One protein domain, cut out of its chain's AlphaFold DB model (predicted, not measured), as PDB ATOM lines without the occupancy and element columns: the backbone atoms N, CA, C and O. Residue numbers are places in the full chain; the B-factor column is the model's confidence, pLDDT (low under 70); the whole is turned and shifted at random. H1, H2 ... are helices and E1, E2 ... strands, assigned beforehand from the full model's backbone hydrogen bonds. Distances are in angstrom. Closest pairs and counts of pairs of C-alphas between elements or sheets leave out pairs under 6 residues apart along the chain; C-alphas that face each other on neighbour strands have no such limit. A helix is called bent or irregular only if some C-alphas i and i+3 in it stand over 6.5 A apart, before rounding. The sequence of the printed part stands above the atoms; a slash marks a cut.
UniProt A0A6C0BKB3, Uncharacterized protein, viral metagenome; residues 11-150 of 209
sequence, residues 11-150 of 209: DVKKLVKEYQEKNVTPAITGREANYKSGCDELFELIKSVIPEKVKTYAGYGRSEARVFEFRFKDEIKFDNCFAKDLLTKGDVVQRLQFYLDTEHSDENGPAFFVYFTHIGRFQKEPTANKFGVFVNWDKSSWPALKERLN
ATOM      1  N   ASP A  11      56.851  -7.439  -8.996       76.44
ATOM      2  CA  ASP A  11      57.670  -6.282  -8.633       76.44
ATOM      3  C   ASP A  11      56.911  -5.326  -7.696       76.44
ATOM      4  O   ASP A  11      57.454  -4.883  -6.682       76.44
ATOM      5  N   VAL A  12      55.616  -5.088  -7.949       72.44
ATOM      6  CA  VAL A  12      54.751  -4.293  -7.058       72.44
ATOM      7  C   VAL A  12      54.553  -4.987  -5.710       72.44
ATOM      8  O   VAL A  12      54.666  -4.339  -4.671       72.44
ATOM      9  N   LYS A  13      54.316  -6.304  -5.684       77.19
ATOM     10  CA  LYS A  13      54.200  -7.059  -4.422       77.19
ATOM     11  C   LYS A  13      55.485  -6.996  -3.600       77.19
ATOM     12  O   LYS A  13      55.417  -6.859  -2.380       77.19
ATOM     13  N   LYS A  14      56.643  -7.063  -4.259       83.69
ATOM     14  CA  LYS A  14      57.948  -6.928  -3.609       83.69
ATOM     15  C   LYS A  14      58.145  -5.522  -3.038       83.69
ATOM     16  O   LYS A  14      58.525  -5.403  -1.881       83.69
ATOM     17  N   LEU A  15      57.799  -4.478  -3.792       74.44
ATOM     18  CA  LEU A  15      57.873  -3.087  -3.329       74.44
ATOM     19  C   LEU A  15      56.922  -2.797  -2.162       74.44
ATOM     20  O   LEU A  15      57.320  -2.131  -1.213       74.44
ATOM     21  N   VAL A  16      55.693  -3.321  -2.193       68.62
ATOM     22  CA  VAL A  16      54.739  -3.194  -1.077       68.62
ATOM     23  C   VAL A  16      55.273  -3.899   0.165       68.62
ATOM     24  O   VAL A  16      55.210  -3.335   1.253       68.62
ATOM     25  N   LYS A  17      55.853  -5.093   0.008       74.50
ATOM     26  CA  LYS A  17      56.458  -5.835   1.116       74.50
ATOM     27  C   LYS A  17      57.674  -5.104   1.696       74.50
ATOM     28  O   LYS A  17      57.740  -4.920   2.903       74.50
ATOM     29  N   GLU A  18      58.572  -4.598   0.855       78.06
ATOM     30  CA  GLU A  18      59.718  -3.792   1.294       78.06
ATOM     31  C   GLU A  18      59.284  -2.467   1.940       78.06
ATOM     32  O   GLU A  18      59.911  -2.017   2.895       78.06
ATOM     33  N   TYR A  19      58.207  -1.842   1.456       61.75
ATOM     34  CA  TYR A  19      57.632  -0.644   2.067       61.75
ATOM     35  C   TYR A  19      56.986  -0.958   3.420       61.75
ATOM     36  O   TYR A  19      57.131  -0.166   4.341       61.75
ATOM     37  N   GLN A  20      56.321  -2.104   3.576       62.62
ATOM     38  CA  GLN A  20      55.755  -2.554   4.854       62.62
ATOM     39  C   GLN A  20      56.838  -2.977   5.858       62.62
ATOM     40  O   GLN A  20      56.687  -2.723   7.045       62.62
ATOM     41  N   GLU A  21      57.943  -3.567   5.396       68.12
ATOM     42  CA  GLU A  21      59.093  -3.939   6.234       68.12
ATOM     43  C   GLU A  21      59.937  -2.716   6.638       68.12
ATOM     44  O   GLU A  21      60.448  -2.660   7.755       68.12
ATOM     45  N   LYS A  22      60.050  -1.702   5.767       63.16
ATOM     46  CA  LYS A  22      60.733  -0.427   6.071       63.16
ATOM     47  C   LYS A  22      59.858   0.555   6.850       63.16
ATOM     48  O   LYS A  22      60.390   1.352   7.614       63.16
ATOM     49  N   ASN A  23      58.537   0.483   6.677       48.66
ATOM     50  CA  ASN A  23      57.540   1.243   7.434       48.66
ATOM     51  C   ASN A  23      56.748   0.325   8.364       48.66
ATOM     52  O   ASN A  23      55.536   0.499   8.521       48.66
ATOM     53  N   VAL A  24      57.434  -0.619   9.020       47.41
ATOM     54  CA  VAL A  24      56.963  -1.098  10.316       47.41
ATOM     55  C   VAL A  24      56.840   0.165  11.144       47.41
ATOM     56  O   VAL A  24      57.841   0.754  11.549       47.41
ATOM     57  N   THR A  25      55.603   0.638  11.295       47.28
ATOM     58  CA  THR A  25      55.274   1.696  12.236       47.28
ATOM     59  C   THR A  25      55.923   1.225  13.524       47.28
ATOM     60  O   THR A  25      55.588   0.111  13.947       47.28
ATOM     61  N   PRO A  26      56.928   1.938  14.071       46.25
ATOM     62  CA  PRO A  26      57.568   1.481  15.289       46.25
ATOM     63  C   PRO A  26      56.423   1.221  16.246       46.25
ATOM     64  O   PRO A  26      55.570   2.099  16.395       46.25
ATOM     65  N   ALA A  27      56.322  -0.025  16.726       43.66
ATOM     66  CA  ALA A  27      55.256  -0.445  17.611       43.66
ATOM     67  C   ALA A  27      55.146   0.652  18.656       43.66
ATOM     68  O   ALA A  27      56.090   0.837  19.429       43.66
ATOM     69  N   ILE A  28      54.074   1.448  18.569       47.91
ATOM     70  CA  ILE A  28      53.836   2.551  19.484       47.91
ATOM     71  C   ILE A  28      53.901   1.860  20.827       47.91
ATOM     72  O   ILE A  28      53.090   0.972  21.106       47.91
ATOM     73  N   THR A  29      54.971   2.131  21.572       54.56
ATOM     74  CA  THR A  29      55.233   1.414  22.815       54.56
ATOM     75  C   THR A  29      53.947   1.496  23.624       54.56
ATOM     76  O   THR A  29      53.310   2.549  23.609       54.56
ATOM     77  N   GLY A  30      53.502   0.413  24.274       60.03
ATOM     78  CA  GLY A  30      52.163   0.378  24.891       60.03
ATOM     79  C   GLY A  30      51.850   1.616  25.747       60.03
ATOM     80  O   GLY A  30      50.718   2.062  25.817       60.03
ATOM     81  N   ARG A  31      52.881   2.270  26.288       65.25
ATOM     82  CA  ARG A  31      52.810   3.555  26.985       65.25
ATOM     83  C   ARG A  31      52.325   4.753  26.150       65.25
ATOM     84  O   ARG A  31      51.555   5.552  26.670       65.25
ATOM     85  N   GLU A  32      52.787   4.930  24.915       70.81
ATOM     86  CA  GLU A  32      52.367   6.035  24.036       70.81
ATOM     87  C   GLU A  32      50.947   5.822  23.500       70.81
ATOM     88  O   GLU A  32      50.163   6.769  23.446       70.81
ATOM     89  N   ALA A  33      50.594   4.574  23.178       71.75
ATOM     90  CA  ALA A  33      49.244   4.212  22.756       71.75
ATOM     91  C   ALA A  33      48.237   4.447  23.894       71.75
ATOM     92  O   ALA A  33      47.234   5.129  23.694       71.75
ATOM     93  N   ASN A  34      48.570   3.993  25.107       79.69
ATOM     94  CA  ASN A  34      47.773   4.222  26.314       79.69
ATOM     95  C   ASN A  34      47.644   5.712  26.659       79.69
ATOM     96  O   ASN A  34      46.580   6.173  27.057       79.69
ATOM     97  N   TYR A  35      48.723   6.484  26.488       82.31
ATOM     98  CA  TYR A  35      48.693   7.928  26.710       82.31
ATOM     99  C   TYR A  35      47.723   8.627  25.753       82.31
ATOM    100  O   TYR A  35      46.923   9.454  26.184       82.31
ATOM    101  N   LYS A  36      47.780   8.284  24.460       85.44
ATOM    102  CA  LYS A  36      46.876   8.845  23.456       85.44
ATOM    103  C   LYS A  36      45.421   8.469  23.749       85.44
ATOM    104  O   LYS A  36      44.589   9.368  23.792       85.44
ATOM    105  N   SER A  37      45.158   7.187  24.016       86.88
ATOM    106  CA  SER A  37      43.830   6.680  24.387       86.88
ATOM    107  C   SER A  37      43.264   7.433  25.592       86.88
ATOM    108  O   SER A  37      42.196   8.035  25.512       86.88
ATOM    109  N   GLY A  38      44.049   7.559  26.669       87.00
ATOM    110  CA  GLY A  38      43.614   8.293  27.852       87.00
ATOM    111  C   GLY A  38      43.393   9.788  27.610       87.00
ATOM    112  O   GLY A  38      42.464  10.369  28.170       87.00
ATOM    113  N   CYS A  39      44.204  10.430  26.763       89.12
ATOM    114  CA  CYS A  39      43.965  11.811  26.338       89.12
ATOM    115  C   CYS A  39      42.662  11.954  25.540       89.12
ATOM    116  O   CYS A  39      41.960  12.944  25.733       89.12
ATOM    117  N   ASP A  40      42.353  11.005  24.652       90.62
ATOM    118  CA  ASP A  40      41.117  10.986  23.862       90.62
ATOM    119  C   ASP A  40      39.889  10.815  24.768       90.62
ATOM    120  O   ASP A  40      38.951  11.611  24.692       90.62
ATOM    121  N   GLU A  41      39.929   9.852  25.690       90.38
ATOM    122  CA  GLU A  41      38.850   9.615  26.654       90.38
ATOM    123  C   GLU A  41      38.617  10.815  27.578       90.38
ATOM    124  O   GLU A  41      37.482  11.268  27.744       90.38
ATOM    125  N   LEU A  42      39.685  11.373  28.158       89.94
ATOM    126  CA  LEU A  42      39.568  12.531  29.042       89.94
ATOM    127  C   LEU A  42      39.084  13.775  28.286       89.94
ATOM    128  O   LEU A  42      38.314  14.567  28.834       89.94
ATOM    129  N   PHE A  43      39.512  13.949  27.033       92.62
ATOM    130  CA  PHE A  43      39.029  15.024  26.173       92.62
ATOM    131  C   PHE A  43      37.520  14.914  25.938       92.62
ATOM    132  O   PHE A  43      36.814  15.884  26.213       92.62
ATOM    133  N   GLU A  44      37.015  13.758  25.493       93.31
ATOM    134  CA  GLU A  44      35.576  13.580  25.245       93.31
ATOM    135  C   GLU A  44      34.754  13.705  26.535       93.31
ATOM    136  O   GLU A  44      33.700  14.348  26.539       93.31
ATOM    137  N   LEU A  45      35.273  13.194  27.659       90.62
ATOM    138  CA  LEU A  45      34.634  13.351  28.964       90.62
ATOM    139  C   LEU A  45      34.473  14.831  29.338       90.62
ATOM    140  O   LEU A  45      33.363  15.263  29.653       90.62
ATOM    141  N   ILE A  46      35.549  15.624  29.284       91.12
ATOM    142  CA  ILE A  46      35.485  17.049  29.644       91.12
ATOM    143  C   ILE A  46      34.629  17.819  28.633       91.12
ATOM    144  O   ILE A  46      33.789  18.626  29.029       91.12
ATOM    145  N   LYS A  47      34.800  17.557  27.335       92.25
ATOM    146  CA  LYS A  47      34.027  18.186  26.260       92.25
ATOM    147  C   LYS A  47      32.523  18.033  26.475       92.25
ATOM    148  O   LYS A  47      31.799  19.019  26.353       92.25
ATOM    149  N   SER A  48      32.067  16.842  26.870       91.81
ATOM    150  CA  SER A  48      30.642  16.567  27.096       91.81
ATOM    151  C   SER A  48      29.998  17.440  28.185       91.81
ATOM    152  O   SER A  48      28.806  17.730  28.106       91.81
ATOM    153  N   VAL A  49      30.775  17.914  29.168       91.25
ATOM    154  CA  VAL A  49      30.259  18.698  30.305       91.25
ATOM    155  C   VAL A  49      30.433  20.211  30.152       91.25
ATOM    156  O   VAL A  49      29.825  20.972  30.910       91.25
ATOM    157  N   ILE A  50      31.240  20.682  29.193       90.50
ATOM    158  CA  ILE A  50      31.519  22.119  29.029       90.50
ATOM    159  C   ILE A  50      30.241  22.936  28.770       90.50
ATOM    160  O   ILE A  50      30.020  23.885  29.530       90.50
ATOM    161  N   PRO A  51      29.379  22.605  27.784       88.88
ATOM    162  CA  PRO A  51      28.235  23.456  27.448       88.88
ATOM    163  C   PRO A  51      27.272  23.646  28.624       88.88
ATOM    164  O   PRO A  51      26.845  24.764  28.915       88.88
ATOM    165  N   GLU A  52      26.977  22.562  29.349       89.75
ATOM    166  CA  GLU A  52      26.099  22.584  30.522       89.75
ATOM    167  C   GLU A  52      26.675  23.479  31.629       89.75
ATOM    168  O   GLU A  52      25.982  24.358  32.157       89.75
ATOM    169  N   LYS A  53      27.959  23.297  31.967       89.69
ATOM    170  CA  LYS A  53      28.614  24.051  33.043       89.69
ATOM    171  C   LYS A  53      28.772  25.523  32.686       89.69
ATOM    172  O   LYS A  53      28.438  26.368  33.515       89.69
ATOM    173  N   VAL A  54      29.229  25.840  31.476       89.50
ATOM    174  CA  VAL A  54      29.391  27.226  31.011       89.50
ATOM    175  C   VAL A  54      28.053  27.956  31.047       89.50
ATOM    176  O   VAL A  54      27.956  28.994  31.699       89.50
ATOM    177  N   LYS A  55      26.995  27.378  30.458       89.06
ATOM    178  CA  LYS A  55      25.652  27.978  30.468       89.06
ATOM    179  C   LYS A  55      25.141  28.212  31.890       89.06
ATOM    180  O   LYS A  55      24.615  29.282  32.192       89.06
ATOM    181  N   THR A  56      25.328  27.228  32.768       91.00
ATOM    182  CA  THR A  56      24.912  27.321  34.172       91.00
ATOM    183  C   THR A  56      25.626  28.467  34.890       91.00
ATOM    184  O   THR A  56      24.975  29.312  35.496       91.00
ATOM    185  N   TYR A  57      26.959  28.533  34.818       90.31
ATOM    186  CA  TYR A  57      27.739  29.552  35.527       90.31
ATOM    187  C   TYR A  57      27.581  30.958  34.941       90.31
ATOM    188  O   TYR A  57      27.557  31.923  35.708       90.31
ATOM    189  N   ALA A  58      27.413  31.075  33.622       86.44
ATOM    190  CA  ALA A  58      27.070  32.334  32.969       86.44
ATOM    191  C   ALA A  58      25.727  32.880  33.474       86.44
ATOM    192  O   ALA A  58      25.628  34.066  33.781       86.44
ATOM    193  N   GLY A  59      24.731  32.009  33.683       85.38
ATOM    194  CA  GLY A  59      23.450  32.386  34.293       85.38
ATOM    195  C   GLY A  59      23.567  32.939  35.721       85.38
ATOM    196  O   GLY A  59      22.704  33.695  36.155       85.38
ATOM    197  N   TYR A  60      24.653  32.621  36.433       90.62
ATOM    198  CA  TYR A  60      24.966  33.159  37.762       90.62
ATOM    199  C   TYR A  60      25.904  34.380  37.733       90.62
ATOM    200  O   TYR A  60      26.410  34.778  38.781       90.62
ATOM    201  N   GLY A  61      26.184  34.953  36.557       88.88
ATOM    202  CA  GLY A  61      27.035  36.140  36.418       88.88
ATOM    203  C   GLY A  61      28.516  35.899  36.722       88.88
ATOM    204  O   GLY A  61      29.238  36.838  37.050       88.88
ATOM    205  N   ARG A  62      28.989  34.647  36.655       91.25
ATOM    206  CA  ARG A  62      30.426  34.355  36.771       91.25
ATOM    207  C   ARG A  62      31.131  34.620  35.442       91.25
ATOM    208  O   ARG A  62      30.507  34.568  34.390       91.25
ATOM    209  N   SER A  63      32.434  34.872  35.494       91.81
ATOM    210  CA  SER A  63      33.301  35.015  34.312       91.81
ATOM    211  C   SER A  63      33.978  33.704  33.894       91.81
ATOM    212  O   SER A  63      34.553  33.609  32.809       91.81
ATOM    213  N   GLU A  64      33.908  32.683  34.750       93.38
ATOM    214  CA  GLU A  64      34.489  31.368  34.509       93.38
ATOM    215  C   GLU A  64      33.656  30.230  35.104       93.38
ATOM    216  O   GLU A  64      32.961  30.375  36.117       93.38
ATOM    217  N   ALA A  65      33.782  29.063  34.480       93.12
ATOM    218  CA  ALA A  65      33.181  27.810  34.899       93.12
ATOM    219  C   ALA A  65      34.265  26.799  35.270       93.12
ATOM    220  O   ALA A  65      35.169  26.525  34.482       93.12
ATOM    221  N   ARG A  66      34.123  26.169  36.439       92.38
ATOM    222  CA  ARG A  66      34.851  24.939  36.770       92.38
ATOM    223  C   ARG A  66      34.111  23.768  36.130       92.38
ATOM    224  O   ARG A  66      33.027  23.413  36.597       92.38
ATOM    225  N   VAL A  67      34.672  23.210  35.059       92.06
ATOM    226  CA  VAL A  67      33.994  22.192  34.235       92.06
ATOM    227  C   VAL A  67      34.303  20.773  34.692       92.06
ATOM    228  O   VAL A  67      33.434  19.909  34.647       92.06
ATOM    229  N   PHE A  68      35.507  20.552  35.216       89.56
ATOM    230  CA  PHE A  68      35.935  19.261  35.734       89.56
ATOM    231  C   PHE A  68      36.736  19.470  37.019       89.56
ATOM    232  O   PHE A  68      37.583  20.361  37.072       89.56
ATOM    233  N   GLU A  69      36.463  18.681  38.057       86.50
ATOM    234  CA  GLU A  69      37.161  18.718  39.347       86.50
ATOM    235  C   GLU A  69      37.539  17.297  39.748       86.50
ATOM    236  O   GLU A  69      36.738  16.376  39.608       86.50
ATOM    237  N   PHE A  70      38.742  17.132  40.285       82.56
ATOM    238  CA  PHE A  70      39.170  15.867  40.863       82.56
ATOM    239  C   PHE A  70      40.121  16.100  42.032       82.56
ATOM    240  O   PHE A  70      40.854  17.098  42.099       82.56
ATOM    241  N   ARG A  71      40.122  15.156  42.972       78.25
ATOM    242  CA  ARG A  71      41.125  15.074  44.034       78.25
ATOM    243  C   ARG A  71      42.075  13.933  43.733       78.25
ATOM    244  O   ARG A  71      41.710  12.964  43.080       78.25
ATOM    245  N   PHE A  72      43.288  14.001  44.270       69.19
ATOM    246  CA  PHE A  72      44.218  12.872  44.162       69.19
ATOM    247  C   PHE A  72      43.659  11.572  44.751       69.19
ATOM    248  O   PHE A  72      43.947  10.511  44.215       69.19
ATOM    249  N   LYS A  73      42.851  11.652  45.819       63.72
ATOM    250  CA  LYS A  73      42.185  10.480  46.415       63.72
ATOM    251  C   LYS A  73      41.151   9.832  45.489       63.72
ATOM    252  O   LYS A  73      40.869   8.657  45.672       63.72
ATOM    253  N   ASP A  74      40.630  10.564  44.503       61.06
ATOM    254  CA  ASP A  74      39.600  10.060  43.590       61.06
ATOM    255  C   ASP A  74      40.202   9.266  42.407       61.06
ATOM    256  O   ASP A  74      39.447   8.752  41.593       61.06
ATOM    257  N   GLU A  75      41.544   9.174  42.304       64.56
ATOM    258  CA  GLU A  75      42.328   8.383  41.330       64.56
ATOM    259  C   GLU A  75      41.658   8.148  39.958       64.56
ATOM    260  O   GLU A  75      41.558   7.011  39.495       64.56
ATOM    261  N   ILE A  76      41.224   9.207  39.264       74.25
ATOM    262  CA  ILE A  76      40.671   9.048  37.912       74.25
ATOM    263  C   ILE A  76      41.790   8.558  36.980       74.25
ATOM    264  O   ILE A  76      42.751   9.289  36.697       74.25
ATOM    265  N   LYS A  77      41.670   7.301  36.546       75.88
ATOM    266  CA  LYS A  77      42.622   6.580  35.696       75.88
ATOM    267  C   LYS A  77      41.989   6.301  34.335       75.88
ATOM    268  O   LYS A  77      40.868   5.810  34.279       75.88
ATOM    269  N   PHE A  78      42.752   6.555  33.279       77.38
ATOM    270  CA  PHE A  78      42.427   6.223  31.892       77.38
ATOM    271  C   PHE A  78      43.554   5.361  31.335       77.38
ATOM    272  O   PHE A  78      44.697   5.814  31.362       77.38
ATOM    273  N   ASP A  79      43.277   4.128  30.908       76.25
ATOM    274  CA  ASP A  79      44.265   3.202  30.325       76.25
ATOM    275  C   ASP A  79      45.660   3.245  30.989       76.25
ATOM    276  O   ASP A  79      46.702   3.352  30.345       76.25
ATOM    277  N   ASN A  80      45.704   3.146  32.324       70.50
ATOM    278  CA  ASN A  80      46.932   3.199  33.140       70.50
ATOM    279  C   ASN A  80      47.657   4.567  33.201       70.50
ATOM    280  O   ASN A  80      48.817   4.632  33.614       70.50
ATOM    281  N   CYS A  81      46.985   5.662  32.851       76.44
ATOM    282  CA  CYS A  81      47.443   7.043  33.012       76.44
ATOM    283  C   CYS A  81      46.519   7.810  33.970       76.44
ATOM    284  O   CYS A  81      45.296   7.725  33.878       76.44
ATOM    285  N   PHE A  82      47.083   8.596  34.888       81.56
ATOM    286  CA  PHE A  82      46.276   9.448  35.762       81.56
ATOM    287  C   PHE A  82      45.801  10.697  35.018       81.56
ATOM    288  O   PHE A  82      46.593  11.342  34.329       81.56
ATOM    289  N   ALA A  83      44.552  11.114  35.246       81.38
ATOM    290  CA  ALA A  83      43.973  12.324  34.650       81.38
ATOM    291  C   ALA A  83      44.864  13.567  34.833       81.38
ATOM    292  O   ALA A  83      45.041  14.371  33.919       81.38
ATOM    293  N   LYS A  84      45.492  13.695  36.011       81.69
ATOM    294  CA  LYS A  84      46.452  14.767  36.295       81.69
ATOM    295  C   LYS A  84      47.620  14.768  35.314       81.69
ATOM    296  O   LYS A  84      48.010  15.838  34.858       81.69
ATOM    297  N   ASP A  85      48.209  13.610  35.034       80.69
ATOM    298  CA  ASP A  85      49.403  13.517  34.192       80.69
ATOM    299  C   ASP A  85      49.069  13.863  32.737       80.69
ATOM    300  O   ASP A  85      49.858  14.531  32.067       80.69
ATOM    301  N   LEU A  86      47.868  13.482  32.288       83.44
ATOM    302  CA  LEU A  86      47.324  13.845  30.977       83.44
ATOM    303  C   LEU A  86      47.089  15.363  30.863       83.44
ATOM    304  O   LEU A  86      47.483  15.987  29.880       83.44
ATOM    305  N   LEU A  87      46.517  15.987  31.899       83.56
ATOM    306  CA  LEU A  87      46.254  17.433  31.925       83.56
ATOM    307  C   LEU A  87      47.524  18.273  32.088       83.56
ATOM    308  O   LEU A  87      47.650  19.324  31.466       83.56
ATOM    309  N   THR A  88      48.480  17.814  32.901       81.44
ATOM    310  CA  THR A  88      49.713  18.563  33.211       81.44
ATOM    311  C   THR A  88      50.616  18.710  31.988       81.44
ATOM    312  O   THR A  88      51.328  19.704  31.870       81.44
ATOM    313  N   LYS A  89      50.584  17.746  31.061       80.19
ATOM    314  CA  LYS A  89      51.308  17.857  29.788       80.19
ATOM    315  C   LYS A  89      50.703  18.896  28.840       80.19
ATOM    316  O   LYS A  89      51.395  19.351  27.939       80.19
ATOM    317  N   GLY A  90      49.458  19.311  29.074       79.88
ATOM    318  CA  GLY A  90      48.790  20.381  28.334       79.88
ATOM    319  C   GLY A  90      48.024  19.922  27.095       79.88
ATOM    320  O   GLY A  90      47.152  20.662  26.651       79.88
ATOM    321  N   ASP A  91      48.260  18.711  26.584       85.62
ATOM    322  CA  ASP A  91      47.650  18.214  25.339       85.62
ATOM    323  C   ASP A  91      46.115  18.258  25.375       85.62
ATOM    324  O   ASP A  91      45.471  18.754  24.452       85.62
ATOM    325  N   VAL A  92      45.513  17.789  26.472       88.81
ATOM    326  CA  VAL A  92      44.051  17.800  26.643       88.81
ATOM    327  C   VAL A  92      43.517  19.233  26.715       88.81
ATOM    328  O   VAL A  92      42.518  19.551  26.077       88.81
ATOM    329  N   VAL A  93      44.196  20.123  27.447       90.75
ATOM    330  CA  VAL A  93      43.784  21.530  27.603       90.75
ATOM    331  C   VAL A  93      43.853  22.268  26.265       90.75
ATOM    332  O   VAL A  93      42.918  22.982  25.912       90.75
ATOM    333  N   GLN A  94      44.917  22.054  25.488       90.38
ATOM    334  CA  GLN A  94      45.076  22.638  24.154       90.38
ATOM    335  C   GLN A  94      44.018  22.127  23.174       90.38
ATOM    336  O   GLN A  94      43.466  22.911  22.405       90.38
ATOM    337  N   ARG A  95      43.683  20.832  23.223       92.12
ATOM    338  CA  ARG A  95      42.601  20.269  22.403       92.12
ATOM    339  C   ARG A  95      41.241  20.862  22.750       92.12
ATOM    340  O   ARG A  95      40.470  21.163  21.846       92.12
ATOM    341  N   LEU A  96      40.950  21.046  24.038       91.69
ATOM    342  CA  LEU A  96      39.715  21.698  24.482       91.69
ATOM    343  C   LEU A  96      39.657  23.161  24.034       91.69
ATOM    344  O   LEU A  96      38.613  23.602  23.568       91.69
ATOM    345  N   GLN A  97      40.776  23.885  24.127       91.62
ATOM    346  CA  GLN A  97      40.893  25.249  23.609       91.62
ATOM    347  C   GLN A  97      40.570  25.295  22.109       91.62
ATOM    348  O   GLN A  97      39.685  26.037  21.700       91.62
ATOM    349  N   PHE A  98      41.221  24.443  21.312       90.25
ATOM    350  CA  PHE A  98      40.996  24.367  19.867       90.25
ATOM    351  C   PHE A  98      39.540  24.031  19.513       90.25
ATOM    352  O   PHE A  98      38.964  24.649  18.621       90.25
ATOM    353  N   TYR A  99      38.936  23.076  20.226       91.12
ATOM    354  CA  TYR A  99      37.533  22.711  20.042       91.12
ATOM    355  C   TYR A  99      36.600  23.908  20.275       91.12
ATOM    356  O   TYR A  99      35.783  24.220  19.414       91.12
ATOM    357  N   LEU A 100      36.753  24.612  21.400       89.38
ATOM    358  CA  LEU A 100      35.893  25.751  21.727       89.38
ATOM    359  C   LEU A 100      36.086  26.933  20.778       89.38
ATOM    360  O   LEU A 100      35.109  27.582  20.417       89.38
ATOM    361  N   ASP A 101      37.322  27.199  20.358       87.19
ATOM    362  CA  ASP A 101      37.592  28.249  19.378       87.19
ATOM    363  C   ASP A 101      36.993  27.904  18.008       87.19
ATOM    364  O   ASP A 101      36.520  28.793  17.313       87.19
ATOM    365  N   THR A 102      36.955  26.623  17.629       86.31
ATOM    366  CA  THR A 102      36.369  26.195  16.348       86.31
ATOM    367  C   THR A 102      34.840  26.271  16.356       86.31
ATOM    368  O   THR A 102      34.245  26.710  15.379       86.31
ATOM    369  N   GLU A 103      34.198  25.848  17.444       85.81
ATOM    370  CA  GLU A 103      32.731  25.754  17.525       85.81
ATOM    371  C   GLU A 103      32.038  27.082  17.856       85.81
ATOM    372  O   GLU A 103      30.847  27.244  17.588       85.81
ATOM    373  N   HIS A 104      32.746  28.014  18.498       82.62
ATOM    374  CA  HIS A 104      32.123  29.188  19.118       82.62
ATOM    375  C   HIS A 104      32.822  30.514  18.805       82.62
ATOM    376  O   HIS A 104      32.503  31.529  19.423       82.62
ATOM    377  N   SER A 105      33.797  30.529  17.895       81.50
ATOM    378  CA  SER A 105      34.376  31.785  17.428       81.50
ATOM    379  C   SER A 105      33.513  32.409  16.339       81.50
ATOM    380  O   SER A 105      33.400  31.872  15.241       81.50
ATOM    381  N   ASP A 106      32.966  33.589  16.627       68.44
ATOM    382  CA  ASP A 106      32.201  34.370  15.650       68.44
ATOM    383  C   ASP A 106      33.116  35.129  14.655       68.44
ATOM    384  O   ASP A 106      32.669  35.537  13.585       68.44
ATOM    385  N   GLU A 107      34.408  35.318  14.977       64.75
ATOM    386  CA  GLU A 107      35.319  36.248  14.271       64.75
ATOM    387  C   GLU A 107      36.756  35.709  14.055       64.75
ATOM    388  O   GLU A 107      37.719  36.475  14.049       64.75
ATOM    389  N   ASN A 108      36.955  34.392  13.907       62.03
ATOM    390  CA  ASN A 108      38.290  33.754  13.801       62.03
ATOM    391  C   ASN A 108      39.243  34.033  14.989       62.03
ATOM    392  O   ASN A 108      40.451  33.796  14.902       62.03
ATOM    393  N   GLY A 109      38.720  34.551  16.101       70.25
ATOM    394  CA  GLY A 109      39.458  34.845  17.324       70.25
ATOM    395  C   GLY A 109      39.001  33.971  18.492       70.25
ATOM    396  O   GLY A 109      37.852  33.532  18.514       70.25
ATOM    397  N   PRO A 110      39.851  33.733  19.499       80.38
ATOM    398  CA  PRO A 110      39.480  32.896  20.631       80.38
ATOM    399  C   PRO A 110      38.231  33.430  21.342       80.38
ATOM    400  O   PRO A 110      38.131  34.629  21.642       80.38
ATOM    401  N   ALA A 111      37.275  32.538  21.597       85.56
ATOM    402  CA  ALA A 111      36.026  32.845  22.300       85.56
ATOM    403  C   ALA A 111      36.131  32.522  23.796       85.56
ATOM    404  O   ALA A 111      35.549  33.205  24.639       85.56
ATOM    405  N   PHE A 112      36.944  31.522  24.123       91.25
ATOM    406  CA  PHE A 112      37.141  31.031  25.477       91.25
ATOM    407  C   PHE A 112      38.627  30.953  25.814       91.25
ATOM    408  O   PHE A 112      39.487  30.942  24.940       91.25
ATOM    409  N   PHE A 113      38.928  30.861  27.104       92.62
ATOM    410  CA  PHE A 113      40.246  30.531  27.620       92.62
ATOM    411  C   PHE A 113      40.132  29.324  28.549       92.62
ATOM    412  O   PHE A 113      39.518  29.404  29.620       92.62
ATOM    413  N   VAL A 114      40.703  28.198  28.121       93.31
ATOM    414  CA  VAL A 114      40.701  26.940  28.872       93.31
ATOM    415  C   VAL A 114      42.010  26.788  29.622       93.31
ATOM    416  O   VAL A 114      43.092  26.947  29.055       93.31
ATOM    417  N   TYR A 115      41.931  26.438  30.902       92.25
ATOM    418  CA  TYR A 115      43.124  26.221  31.704       92.25
ATOM    419  C   TYR A 115      42.935  25.163  32.788       92.25
ATOM    420  O   TYR A 115      41.830  24.878  33.246       92.25
ATOM    421  N   PHE A 116      44.052  24.573  33.206       89.88
ATOM    422  CA  PHE A 116      44.127  23.607  34.294       89.88
ATOM    423  C   PHE A 116      44.856  24.234  35.481       89.88
ATOM    424  O   PHE A 116      45.942  24.790  35.311       89.88
ATOM    425  N   THR A 117      44.284  24.150  36.684       88.06
ATOM    426  CA  THR A 117      44.928  24.702  37.884       88.06
ATOM    427  C   THR A 117      44.564  23.957  39.168       88.06
ATOM    428  O   THR A 117      43.600  23.189  39.233       88.06
ATOM    429  N   HIS A 118      45.362  24.194  40.209       85.25
ATOM    430  CA  HIS A 118      45.075  23.762  41.574       85.25
ATOM    431  C   HIS A 118      43.933  24.592  42.174       85.25
ATOM    432  O   HIS A 118      43.824  25.796  41.942       85.25
ATOM    433  N   ILE A 119      43.074  23.941  42.955       85.31
ATOM    434  CA  ILE A 119      41.929  24.565  43.613       85.31
ATOM    435  C   ILE A 119      42.216  24.701  45.110       85.31
ATOM    436  O   ILE A 119      42.308  23.714  45.844       85.31
ATOM    437  N   GLY A 120      42.223  25.947  45.581       79.00
ATOM    438  CA  GLY A 120      42.337  26.290  46.997       79.00
ATOM    439  C   GLY A 120      43.780  26.485  47.460       79.00
ATOM    440  O   GLY A 120      44.681  26.740  46.670       79.00
ATOM    441  N   ARG A 121      44.007  26.417  48.778       75.31
ATOM    442  CA  ARG A 121      45.362  26.508  49.345       75.31
ATOM    443  C   ARG A 121      46.063  25.163  49.226       75.31
ATOM    444  O   ARG A 121      45.439  24.133  49.493       75.31
ATOM    445  N   PHE A 122      47.346  25.184  48.866       72.00
ATOM    446  CA  PHE A 122      48.178  23.984  48.826       72.00
ATOM    447  C   PHE A 122      48.139  23.287  50.189       72.00
ATOM    448  O   PHE A 122      48.451  23.894  51.218       72.00
ATOM    449  N   GLN A 123      47.692  22.035  50.199       74.44
ATOM    450  CA  GLN A 123      47.587  21.252  51.423       74.44
ATOM    451  C   GLN A 123      48.930  20.586  51.717       74.44
ATOM    452  O   GLN A 123      49.637  20.164  50.802       74.44
ATOM    453  N   LYS A 124      49.273  20.460  53.007       75.06
ATOM    454  CA  LYS A 124      50.477  19.724  53.430       75.06
ATOM    455  C   LYS A 124      50.415  18.255  53.006       75.06
ATOM    456  O   LYS A 124      51.441  17.681  52.666       75.06
ATOM    457  N   GLU A 125      49.220  17.665  53.025       75.69
ATOM    458  CA  GLU A 125      48.970  16.307  52.550       75.69
ATOM    459  C   GLU A 125      48.754  16.333  51.024       75.69
ATOM    460  O   GLU A 125      47.749  16.889  50.565       75.69
ATOM    461  N   PRO A 126      49.648  15.733  50.211       68.62
ATOM    462  CA  PRO A 126      49.550  15.808  48.756       68.62
ATOM    463  C   PRO A 126      48.237  15.250  48.209       68.62
ATOM    464  O   PRO A 126      47.710  15.786  47.242       68.62
ATOM    465  N   THR A 127      47.683  14.227  48.861       70.38
ATOM    466  CA  THR A 127      46.442  13.536  48.479       70.38
ATOM    467  C   THR A 127      45.184  14.394  48.690       70.38
ATOM    468  O   THR A 127      44.141  14.127  48.095       70.38
ATOM    469  N   ALA A 128      45.266  15.446  49.508       75.19
ATOM    470  CA  ALA A 128      44.160  16.366  49.767       75.19
ATOM    471  C   ALA A 128      44.078  17.514  48.744       75.19
ATOM    472  O   ALA A 128      43.118  18.288  48.759       75.19
ATOM    473  N   ASN A 129      45.069  17.640  47.856       79.38
ATOM    474  CA  ASN A 129      45.048  18.661  46.818       79.38
ATOM    475  C   ASN A 129      43.951  18.375  45.788       79.38
ATOM    476  O   ASN A 129      43.755  17.237  45.352       79.38
ATOM    477  N   LYS A 130      43.262  19.444  45.391       85.31
ATOM    478  CA  LYS A 130      42.216  19.424  44.375       85.31
ATOM    479  C   LYS A 130      42.696  20.160  43.138       85.31
ATOM    480  O   LYS A 130      43.399  21.163  43.256       85.31
ATOM    481  N   PHE A 131      42.282  19.690  41.977       86.44
ATOM    482  CA  PHE A 131      42.578  20.333  40.706       86.44
ATOM    483  C   PHE A 131      41.309  20.445  39.887       86.44
ATOM    484  O   PHE A 131      40.353  19.692  40.098       86.44
ATOM    485  N   GLY A 132      41.311  21.381  38.947       89.38
ATOM    486  CA  GLY A 132      40.216  21.497  38.009       89.38
ATOM    487  C   GLY A 132      40.617  22.079  36.675       89.38
ATOM    488  O   GLY A 132      41.638  22.756  36.539       89.38
ATOM    489  N   VAL A 133      39.762  21.784  35.705       92.19
ATOM    490  CA  VAL A 133      39.752  22.421  34.395       92.19
ATOM    491  C   VAL A 133      38.708  23.525  34.431       92.19
ATOM    492  O   VAL A 133      37.586  23.327  34.912       92.19
ATOM    493  N   PHE A 134      39.102  24.691  33.944       94.62
ATOM    494  CA  PHE A 134      38.306  25.902  33.931       94.62
ATOM    495  C   PHE A 134      38.152  26.407  32.505       94.62
ATOM    496  O   PHE A 134      39.067  26.279  31.692       94.62
ATOM    497  N   VAL A 135      36.993  26.996  32.233       94.94
ATOM    498  CA  VAL A 135      36.680  27.681  30.980       94.94
ATOM    499  C   VAL A 135      36.254  29.099  31.334       94.94
ATOM    500  O   VAL A 135      35.300  29.280  32.090       94.94
ATOM    501  N   ASN A 136      36.969  30.094  30.818       94.81
ATOM    502  CA  ASN A 136      36.712  31.512  31.052       94.81
ATOM    503  C   ASN A 136      36.327  32.197  29.732       94.81
ATOM    504  O   ASN A 136      37.010  32.018  28.727       94.81
ATOM    505  N   TRP A 137      35.240  32.968  29.727       92.62
ATOM    506  CA  TRP A 137      34.751  33.707  28.547       92.62
ATOM    507  C   TRP A 137      34.928  35.225  28.668       92.62
ATOM    508  O   TRP A 137      34.612  35.969  27.743       92.62
ATOM    509  N   ASP A 138      35.458  35.706  29.790       92.38
ATOM    510  CA  ASP A 138      35.770  37.114  29.994       92.38
ATOM    511  C   ASP A 138      37.187  37.433  29.504       92.38
ATOM    512  O   ASP A 138      38.179  37.301  30.233       92.38
ATOM    513  N   LYS A 139      37.261  37.913  28.259       91.56
ATOM    514  CA  LYS A 139      38.509  38.275  27.571       91.56
ATOM    515  C   LYS A 139      39.376  39.265  28.352       91.56
ATOM    516  O   LYS A 139      40.601  39.213  28.234       91.56
ATOM    517  N   SER A 140      38.772  40.132  29.170       92.62
ATOM    518  CA  SER A 140      39.509  41.130  29.956       92.62
ATOM    519  C   SER A 140      40.400  40.492  31.033       92.62
ATOM    520  O   SER A 140      41.456  41.026  31.371       92.62
ATOM    521  N   SER A 141      40.022  39.306  31.518       91.50
ATOM    522  CA  SER A 141      40.732  38.586  32.579       91.50
ATOM    523  C   SER A 141      41.897  37.723  32.075       91.50
ATOM    524  O   SER A 141      42.772  37.330  32.852       91.50
ATOM    525  N   TRP A 142      41.948  37.432  30.772       92.12
ATOM    526  CA  TRP A 142      42.891  36.467  30.204       92.12
ATOM    527  C   TRP A 142      44.367  36.841  30.372       92.12
ATOM    528  O   TRP A 142      45.146  35.939  30.687       92.12
ATOM    529  N   PRO A 143      44.801  38.107  30.197       90.94
ATOM    530  CA  PRO A 143      46.204  38.468  30.402       90.94
ATOM    531  C   PRO A 143      46.679  38.155  31.826       90.94
ATOM    532  O   PRO A 143      47.696  37.487  32.005       90.94
ATOM    533  N   ALA A 144      45.885  38.538  32.832       88.44
ATOM    534  CA  ALA A 144      46.185  38.272  34.235       88.44
ATOM    535  C   ALA A 144      46.178  36.767  34.550       88.44
ATOM    536  O   ALA A 144      47.023  36.278  35.301       88.44
ATOM    537  N   LEU A 145      45.250  36.002  33.963       89.00
ATOM    538  CA  LEU A 145      45.233  34.545  34.111       89.00
ATOM    539  C   LEU A 145      46.481  33.900  33.506       89.00
ATOM    540  O   LEU A 145      47.103  33.072  34.166       89.00
ATOM    541  N   LYS A 146      46.892  34.299  32.298       87.44
ATOM    542  CA  LYS A 146      48.107  33.783  31.645       87.44
ATOM    543  C   LYS A 146      49.360  34.039  32.486       87.44
ATOM    544  O   LYS A 146      50.168  33.129  32.652       87.44
ATOM    545  N   GLU A 147      49.484  35.229  33.071       85.50
ATOM    546  CA  GLU A 147      50.603  35.575  33.953       85.50
ATOM    547  C   GLU A 147      50.616  34.735  35.240       85.50
ATOM    548  O   GLU A 147      51.659  34.210  35.632       85.50
ATOM    549  N   ARG A 148      49.455  34.552  35.883       81.50
ATOM    550  CA  ARG A 148      49.333  33.778  37.134       81.50
ATOM    551  C   ARG A 148      49.523  32.284  36.927       81.50
ATOM    552  O   ARG A 148      50.063  31.608  37.800       81.50
ATOM    553  N   LEU A 149      49.040  31.770  35.800       79.25
ATOM    554  CA  LEU A 149      49.133  30.355  35.468       79.25
ATOM    555  C   LEU A 149      50.531  29.966  35.013       79.25
ATOM    556  O   LEU A 149      50.807  28.772  35.077       79.25
ATOM    557  N   ASN A 150      51.355  30.943  34.583       54.97
ATOM    558  CA  ASN A 150      52.734  30.832  34.095       54.97
ATOM    559  C   ASN A 150      53.198  29.379  33.988       54.97
ATOM    560  O   ASN A 150      54.011  28.872  34.769       54.97
TER     561      ASN A 150
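AT A GLANCE: This is residues 11 to 150 of the 209 residues of an uncharacterized protein of viral metagenome (UniProt A0A6C0BKB3). A small, strongly twisted sheet of three strands has H3 and H4 packed over one face and the irregular helix H5 over the other, while the long bent helix H2 runs past H3 and H4 and on over strand E1. Residues 11 to 29, with H1, stick out as an arm and make much of the length. The 140 printed residues hold five named helices and three named strands, in the order H1 H2 E1 H3 H4 E2 E3 H5; the sheet runs E1 E3 E2, antiparallel throughout, and the class is mixed, helices and strands. The whole is loose, with a radius of gyration of the C-alphas of 19.6 A, and elongated, spanning 69 by 45 by 28 A.

HOW THE PARTS SIT: H1, residues 11 to 22, stands free and touches no helix. H2, residues 30 to 59, was assigned as one helix by its hydrogen bonds but is bent, with C-alphas 48 and 51 7.3 A apart; its arms H2a, residues 30 to 48, and H2b, residues 51 to 59, stand at a steep tilt of 43 degrees. H2b is over E1, residues 64 to 71, at a height over the sheet of 7.2 A; their closest C-alphas are those of Val 54 and Ala 65, 5.5 A apart. H2a touches H3, residues 83 to 88, with its residues 35 to 42 alone, about perpendicular at 87 degrees; the closest C-alphas are those of Cys 39 and Leu 86, 6.1 A apart. H4, residues 91 to 104, is over E2, residues 113 to 119, with the C-alphas of Gln 97 and Val 114 closest at 5.5 A. E2 and E3, residues 130 to 136, form a hairpin, with N 115 and O 134 at 3.0 A; E1 and E3 are antiparallel too, with N 65 and O 135 at 2.8 A, both within hydrogen-bond range. E1, H3, H4 and E2 make a split strand-helix-strand unit, two strands running the same way with E3 between them, and a right-handed crossover. H5, residues 139 to 149, is over E2 on the opposite face from H3 and H4; it is irregular, with C-alphas 140 and 143 7.2 A apart. Every O i to N i+4 pair is within hydrogen-bond range in H1, H2a, H2b, H3 and H4, and 5 of 7 are in H5.

IN THESE COORDINATES: H1 begins at C-alpha 11, (57.670, -6.282, -8.633), and is 16.1 A long. H2a measures 27.0 A and H2b 12.2 A. E1 is 20.0 A long and bends by 58 degrees at residue 67; H3 is 8.6 A, H4 20.0 A, E2 17.2 A and E3 18.8 A. H5, 15.4 A, ends at C-alpha 149, (49.133, 30.355, 35.468).

THE WHOLE: The C-alphas of Asp 11 and Tyr 60, the two farthest apart, are 69.1 A apart. Without residues 11 to 29 the body spans 41 by 34 by 27 A. The printed part has no cut, and the link from E1 to H3 is long, with 11 residues. The mean pLDDT of the printed part is 81.1; it is under 70 at 23 residues, among them 19 to 31 and 72 to 75.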